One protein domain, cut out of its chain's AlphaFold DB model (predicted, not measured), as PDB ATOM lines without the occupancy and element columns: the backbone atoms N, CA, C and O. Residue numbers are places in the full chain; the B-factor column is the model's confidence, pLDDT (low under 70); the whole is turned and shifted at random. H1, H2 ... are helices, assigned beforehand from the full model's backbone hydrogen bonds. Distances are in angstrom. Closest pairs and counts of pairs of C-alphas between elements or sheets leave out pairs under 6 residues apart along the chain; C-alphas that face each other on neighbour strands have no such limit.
ATOM      1  N   PRO A  22     206.898 222.054 183.555       96.38
ATOM      2  CA  PRO A  22     208.118 222.458 184.247       96.38
ATOM      3  C   PRO A  22     209.223 221.393 184.178       96.38
ATOM      4  O   PRO A  22     210.399 221.745 184.103       96.38
ATOM      5  N   ILE A  23     208.881 220.097 184.144       95.00
ATOM      6  CA  ILE A  23     209.864 219.003 184.023       95.00
ATOM      7  C   ILE A  23     210.581 219.065 182.670       95.00
ATOM      8  O   ILE A  23     211.813 218.982 182.605       95.00
ATOM      9  N   LEU A  24     209.827 219.242 181.582       95.25
ATOM     10  CA  LEU A  24     210.385 219.363 180.236       95.25
ATOM     11  C   LEU A  24     211.271 220.602 180.113       95.25
ATOM     12  O   LEU A  24     212.385 220.501 179.596       95.25
ATOM     13  N   THR A  25     210.822 221.746 180.633       95.19
ATOM     14  CA  THR A  25     211.602 222.988 180.593       95.19
ATOM     15  C   THR A  25     212.895 222.873 181.403       95.19
ATOM     16  O   THR A  25     213.956 223.221 180.889       95.19
ATOM     17  N   ILE A  26     212.866 222.309 182.618       92.94
ATOM     18  CA  ILE A  26     214.090 222.057 183.405       92.94
ATOM     19  C   ILE A  26     215.049 221.132 182.650       92.94
ATOM     20  O   ILE A  26     216.256 221.378 182.628       92.94
ATOM     21  N   THR A  27     214.532 220.083 182.009       92.38
ATOM     22  CA  THR A  27     215.355 219.134 181.242       92.38
ATOM     23  C   THR A  27     216.036 219.826 180.058       92.38
ATOM     24  O   THR A  27     217.220 219.610 179.808       92.38
ATOM     25  N   GLN A  28     215.322 220.708 179.355       93.62
ATOM     26  CA  GLN A  28     215.880 221.509 178.262       93.62
ATOM     27  C   GLN A  28     216.944 222.494 178.755       93.62
ATOM     28  O   GLN A  28     218.027 222.547 178.178       93.62
ATOM     29  N   LEU A  29     216.674 223.223 179.843       93.94
ATOM     30  CA  LEU A  29     217.629 224.155 180.449       93.94
ATOM     31  C   LEU A  29     218.900 223.448 180.932       93.94
ATOM     32  O   LEU A  29     220.000 223.965 180.756       93.94
ATOM     33  N   SER A  30     218.762 222.239 181.478       89.31
ATOM     34  CA  SER A  30     219.897 221.432 181.941       89.31
ATOM     35  C   SER A  30     220.857 221.064 180.801       89.31
ATOM     36  O   SER A  30     222.064 220.972 181.022       89.31
ATOM     37  N   ASN A  31     220.352 220.927 179.570       93.56
ATOM     38  CA  ASN A  31     221.171 220.657 178.383       93.56
ATOM     39  C   ASN A  31     221.946 221.883 177.877       93.56
ATOM     40  O   ASN A  31     222.855 221.737 177.063       93.56
ATOM     41  N   LEU A  32     221.592 223.092 178.324       91.75
ATOM     42  CA  LEU A  32     222.287 224.323 177.940       91.75
ATOM     43  C   LEU A  32     223.551 224.575 178.771       91.75
ATOM     44  O   LEU A  32     224.312 225.478 178.438       91.75
ATOM     45  N   HIS A  33     223.781 223.790 179.832       89.38
ATOM     46  CA  HIS A  33     224.946 223.909 180.718       89.38
ATOM     47  C   HIS A  33     225.190 225.339 181.238       89.38
ATOM     48  O   HIS A  33     226.335 225.758 181.404       89.38
ATOM     49  N   LEU A  34     224.109 226.085 181.492       91.75
ATOM     50  CA  LEU A  34     224.176 227.439 182.039       91.75
ATOM     51  C   LEU A  34     224.803 227.422 183.437       91.75
ATOM     52  O   LEU A  34     224.529 226.529 184.246       91.75
ATOM     53  N   SER A  35     225.606 228.438 183.745       94.56
ATOM     54  CA  SER A  35     225.997 228.708 185.128       94.56
ATOM     55  C   SER A  35     224.776 229.087 185.970       94.56
ATOM     56  O   SER A  35     223.749 229.524 185.456       94.56
ATOM     57  N   GLU A  36     224.894 228.978 187.293       91.62
ATOM     58  CA  GLU A  36     223.819 229.363 188.214       91.62
ATOM     59  C   GLU A  36     223.383 230.829 188.023       91.62
ATOM     60  O   GLU A  36     222.192 231.133 188.023       91.62
ATOM     61  N   ALA A  37     224.340 231.732 187.777       94.69
ATOM     62  CA  ALA A  37     224.055 233.143 187.526       94.69
ATOM     63  C   ALA A  37     223.262 233.361 186.225       94.69
ATOM     64  O   ALA A  37     222.349 234.187 186.194       94.69
ATOM     65  N   GLU A  38     223.584 232.612 185.169       95.56
ATOM     66  CA  GLU A  38     222.854 232.653 183.896       95.56
ATOM     67  C   GLU A  38     221.463 232.021 184.023       95.56
ATOM     68  O   GLU A  38     220.502 232.533 183.453       95.56
ATOM     69  N   LEU A  39     221.334 230.950 184.811       93.75
ATOM     70  CA  LEU A  39     220.066 230.271 185.064       93.75
ATOM     71  C   LEU A  39     219.071 231.188 185.790       93.75
ATOM     72  O   LEU A  39     217.920 231.285 185.382       93.75
ATOM     73  N   ILE A  40     219.509 231.916 186.821       92.19
ATOM     74  CA  ILE A  40     218.650 232.844 187.583       92.19
ATOM     75  C   ILE A  40     218.110 233.980 186.695       92.19
ATOM     76  O   ILE A  40     216.997 234.467 186.901       92.19
ATOM     77  N   GLN A  41     218.880 234.400 185.690       94.94
ATOM     78  CA  GLN A  41     218.466 235.430 184.732       94.94
ATOM     79  C   GLN A  41     217.642 234.872 183.562       94.94
ATOM     80  O   GLN A  41     217.093 235.644 182.778       94.94
ATOM     81  N   ASN A  42     217.539 233.548 183.431       96.75
ATOM     82  CA  ASN A  42     216.832 232.908 182.335       96.75
ATOM     83  C   ASN A  42     215.304 232.994 182.536       96.75
ATOM     84  O   ASN A  42     214.767 232.637 183.585       96.75
ATOM     85  N   GLU A  43     214.583 233.476 181.520       97.00
ATOM     86  CA  GLU A  43     213.126 233.659 181.586       97.00
ATOM     87  C   GLU A  43     212.366 232.332 181.725       97.00
ATOM     88  O   GLU A  43     211.410 232.253 182.498       97.00
ATOM     89  N   ASP A  44     212.818 231.274 181.046       97.00
ATOM     90  CA  ASP A  44     212.207 229.948 181.142       97.00
ATOM     91  C   ASP A  44     212.413 229.351 182.536       97.00
ATOM     92  O   ASP A  44     211.491 228.755 183.099       97.00
ATOM     93  N   PHE A  45     213.583 229.566 183.143       96.81
ATOM     94  CA  PHE A  45     213.818 229.168 184.531       96.81
ATOM     95  C   PHE A  45     212.858 229.895 185.483       96.81
ATOM     96  O   PHE A  45     212.208 229.266 186.316       96.81
ATOM     97  N   ASN A  46     212.685 231.208 185.318       96.25
ATOM     98  CA  ASN A  46     211.734 231.979 186.119       96.25
ATOM     99  C   ASN A  46     210.279 231.518 185.915       96.25
ATOM    100  O   ASN A  46     209.506 231.455 186.877       96.25
ATOM    101  N   LYS A  47     209.906 231.124 184.691       96.94
ATOM    102  CA  LYS A  47     208.595 230.531 184.389       96.94
ATOM    103  C   LYS A  47     208.386 229.211 185.134       96.94
ATOM    104  O   LYS A  47     207.328 229.019 185.732       96.94
ATOM    105  N   VAL A  48     209.392 228.336 185.145       96.94
ATOM    106  CA  VAL A  48     209.371 227.080 185.911       96.94
ATOM    107  C   VAL A  48     209.140 227.361 187.394       96.94
ATOM    108  O   VAL A  48     208.263 226.749 187.998       96.94
ATOM    109  N   ILE A  49     209.866 228.312 187.990       96.88
ATOM    110  CA  ILE A  49     209.685 228.665 189.408       96.88
ATOM    111  C   ILE A  49     208.253 229.140 189.693       96.88
ATOM    112  O   ILE A  49     207.660 228.746 190.702       96.88
ATOM    113  N   ALA A  50     207.663 229.937 188.798       97.44
ATOM    114  CA  ALA A  50     206.275 230.373 188.929       97.44
ATOM    115  C   ALA A  50     205.282 229.197 188.857       97.44
ATOM    116  O   ALA A  50     204.362 229.130 189.673       97.44
ATOM    117  N   GLN A  51     205.491 228.245 187.943       97.44
ATOM    118  CA  GLN A  51     204.672 227.031 187.829       97.44
ATOM    119  C   GLN A  51     204.771 226.156 189.081       97.44
ATOM    120  O   GLN A  51     203.752 225.754 189.634       97.44
ATOM    121  N   LEU A  52     205.986 225.916 189.585       97.50
ATOM    122  CA  LEU A  52     206.200 225.142 190.813       97.50
ATOM    123  C   LEU A  52     205.553 225.812 192.033       97.50
ATOM    124  O   LEU A  52     205.000 225.130 192.893       97.50
ATOM    125  N   THR A  53     205.582 227.145 192.090       97.88
ATOM    126  CA  THR A  53     204.890 227.918 193.131       97.88
ATOM    127  C   THR A  53     203.376 227.723 193.061       97.88
ATOM    128  O   THR A  53     202.717 227.640 194.095       97.88
ATOM    129  N   GLU A  54     202.806 227.646 191.860       97.88
ATOM    130  CA  GLU A  54     201.370 227.432 191.683       97.88
ATOM    131  C   GLU A  54     200.947 226.001 192.039       97.88
ATOM    132  O   GLU A  54     199.947 225.813 192.729       97.88
ATOM    133  N   ILE A  55     201.752 224.998 191.678       97.75
ATOM    134  CA  ILE A  55     201.557 223.600 192.098       97.75
ATOM    135  C   ILE A  55     201.550 223.488 193.633       97.75
ATOM    136  O   ILE A  55     200.718 222.783 194.209       97.75
ATOM    137  N   ASP A  56     202.454 224.199 194.313       97.56
ATOM    138  CA  ASP A  56     202.518 224.209 195.780       97.56
ATOM    139  C   ASP A  56     201.281 224.875 196.403       97.56
ATOM    140  O   ASP A  56     200.678 224.321 197.322       97.56
ATOM    141  N   LYS A  57     200.825 226.009 195.853       98.06
ATOM    142  CA  LYS A  57     199.588 226.680 196.300       98.06
ATOM    143  C   LYS A  57     198.341 225.815 196.138       98.06
ATOM    144  O   LYS A  57     197.432 225.910 196.959       98.06
ATOM    145  N   GLN A  58     198.299 224.978 195.105       97.31
ATOM    146  CA  GLN A  58     197.216 224.017 194.892       97.31
ATOM    147  C   GLN A  58     197.288 222.812 195.848       97.31
ATOM    148  O   GLN A  58     196.376 221.987 195.868       97.31
ATOM    149  N   GLY A  59     198.352 222.690 196.652       97.50
ATOM    150  CA  GLY A  59     198.566 221.558 197.555       97.50
ATOM    151  C   GLY A  59     198.993 220.277 196.836       97.50
ATOM    152  O   GLY A  59     198.920 219.196 197.415       97.50
ATOM    153  N   LEU A  60     199.450 220.390 195.587       97.69
ATOM    154  CA  LEU A  60     199.765 219.267 194.699       97.69
ATOM    155  C   LEU A  60     201.249 218.875 194.709       97.69
ATOM    156  O   LEU A  60     201.681 217.989 193.968       97.69
ATOM    157  N   ARG A  61     202.048 219.523 195.563       96.19
ATOM    158  CA  ARG A  61     203.487 219.276 195.697       96.19
ATOM    159  C   ARG A  61     203.844 217.796 195.930       96.19
ATOM    160  O   ARG A  61     204.788 217.337 195.287       96.19
ATOM    161  N   PRO A  62     203.138 217.020 196.780       95.75
ATOM    162  CA  PRO A  62     203.441 215.598 196.954       95.75
ATOM    163  C   PRO A  62     203.282 214.793 195.657       95.75
ATOM    164  O   PRO A  62     204.177 214.031 195.298       95.75
ATOM    165  N   GLN A  63     202.186 214.998 194.924       97.06
ATOM    166  CA  GLN A  63     201.887 214.282 193.682       97.06
ATOM    167  C   GLN A  63     202.830 214.685 192.549       97.06
ATOM    168  O   GLN A  63     203.261 213.830 191.774       97.06
ATOM    169  N   PHE A  64     203.207 215.964 192.486       96.62
ATOM    170  CA  PHE A  64     204.246 216.428 191.575       96.62
ATOM    171  C   PHE A  64     205.575 215.707 191.834       96.62
ATOM    172  O   PHE A  64     206.157 215.157 190.902       96.62
ATOM    173  N   TYR A  65     206.035 215.631 193.089       93.69
ATOM    174  CA  TYR A  65     207.267 214.902 193.411       93.69
ATOM    175  C   TYR A  65     207.172 213.414 193.102       93.69
ATOM    176  O   TYR A  65     208.128 212.860 192.570       93.69
ATOM    177  N   MET A  66     206.035 212.774 193.388       94.12
ATOM    178  CA  MET A  66     205.826 211.377 193.010       94.12
ATOM    179  C   MET A  66     206.000 211.190 191.501       94.12
ATOM    180  O   MET A  66     206.723 210.289 191.087       94.12
ATOM    181  N   LEU A  67     205.401 212.063 190.680       93.56
ATOM    182  CA  LEU A  67     205.573 212.011 189.229       93.56
ATOM    183  C   LEU A  67     207.035 212.232 188.812       93.56
ATOM    184  O   LEU A  67     207.538 211.484 187.978       93.56
ATOM    185  N   VAL A  68     207.722 213.221 189.392       92.75
ATOM    186  CA  VAL A  68     209.145 213.474 189.110       92.75
ATOM    187  C   VAL A  68     209.989 212.242 189.428       92.75
ATOM    188  O   VAL A  68     210.807 211.850 188.602       92.75
ATOM    189  N   THR A  69     209.778 211.600 190.579       91.38
ATOM    190  CA  THR A  69     210.514 210.384 190.937       91.38
ATOM    191  C   THR A  69     210.221 209.240 189.968       91.38
ATOM    192  O   THR A  69     211.156 208.583 189.542       91.38
ATOM    193  N   ILE A  70     208.966 209.046 189.542       89.44
ATOM    194  CA  ILE A  70     208.603 208.015 188.549       89.44
ATOM    195  C   ILE A  70     209.287 208.242 187.195       89.44
ATOM    196  O   ILE A  70     209.592 207.283 186.499       89.44
ATOM    197  N   ILE A  71     209.462 209.498 186.780       87.62
ATOM    198  CA  ILE A  71     210.075 209.829 185.484       87.62
ATOM    199  C   ILE A  71     211.603 209.686 185.532       87.62
ATOM    200  O   ILE A  71     212.217 209.396 184.506       87.62
ATOM    201  N   MET A  72     212.210 209.943 186.691       81.69
ATOM    202  CA  MET A  72     213.664 210.050 186.850       81.69
ATOM    203  C   MET A  72     214.329 208.783 187.421       81.69
ATOM    204  O   MET A  72     215.556 208.694 187.371       81.69
ATOM    205  N   GLU A  73     213.555 207.833 187.958       73.50
ATOM    206  CA  GLU A  73     213.990 206.474 188.349       73.50
ATOM    207  C   GLU A  73     213.685 205.438 187.257       73.50
ATOM    208  O   GLU A  73     214.555 204.564 187.030       73.50
TER     209      GLU A  73
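What this domain is: This is residues 22 to 73 of the 73 residues of an uncharacterized protein of Ruminococcus sp (UniProt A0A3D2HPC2). What shape do these atoms make? A flat, loose frame of helices: long H3 forms one side, H1 packs alongside it running back the other way, H4 turns off at a corner near H3's last residues, and short H2 sits by its first. What is it made of? The printed part has 52 residues with four named helices, in the order H1, H2, H3, H4, and no named strand; the class is all helix. How spread out is it? It is only just loose, close to compact, with a radius of gyration of the C-alphas of 12.0 A and spans of 30 by 26 by 14 A.

Where its parts are: Where is the longest helix? H3 is residues 43 to 57, 21.2 A long, from C-alpha 43 at (213.126, 233.659, 181.586). Where are the others? H1 is residues 22 to 30, 12.0 A, beginning at (208.118, 222.458, 184.247). H2 is residues 36 to 41, 8.8 A; H4 is residues 61 to 72, 16.3 A, ending at (213.664, 210.050, 186.850).

How they stand to each other: What touches H3? H1 does, at a shallow tilt of 32 degrees, opposite ways; the closest C-alphas, of Pro 22 and Val 48, are 5.1 A apart. How does H4 stand? It is close to but not clearly touching H3, closest C-alphas Ile 55 and Arg 61 at 5.9 A, at a steep tilt of 52 degrees, and it is apart from H2. Are the backbones helical? Every O i to N i+4 pair is within hydrogen-bond range in H1, H3 and H4; in H2, 1 of 2.

The domain as a whole: How far does it reach? The two farthest C-alphas, of His 33 and Gly 59, are 31.4 A apart. Is anything cut or doubtful? The printed part has no cut, its three links are tight, and no printed residue is under 70 in pLDDT.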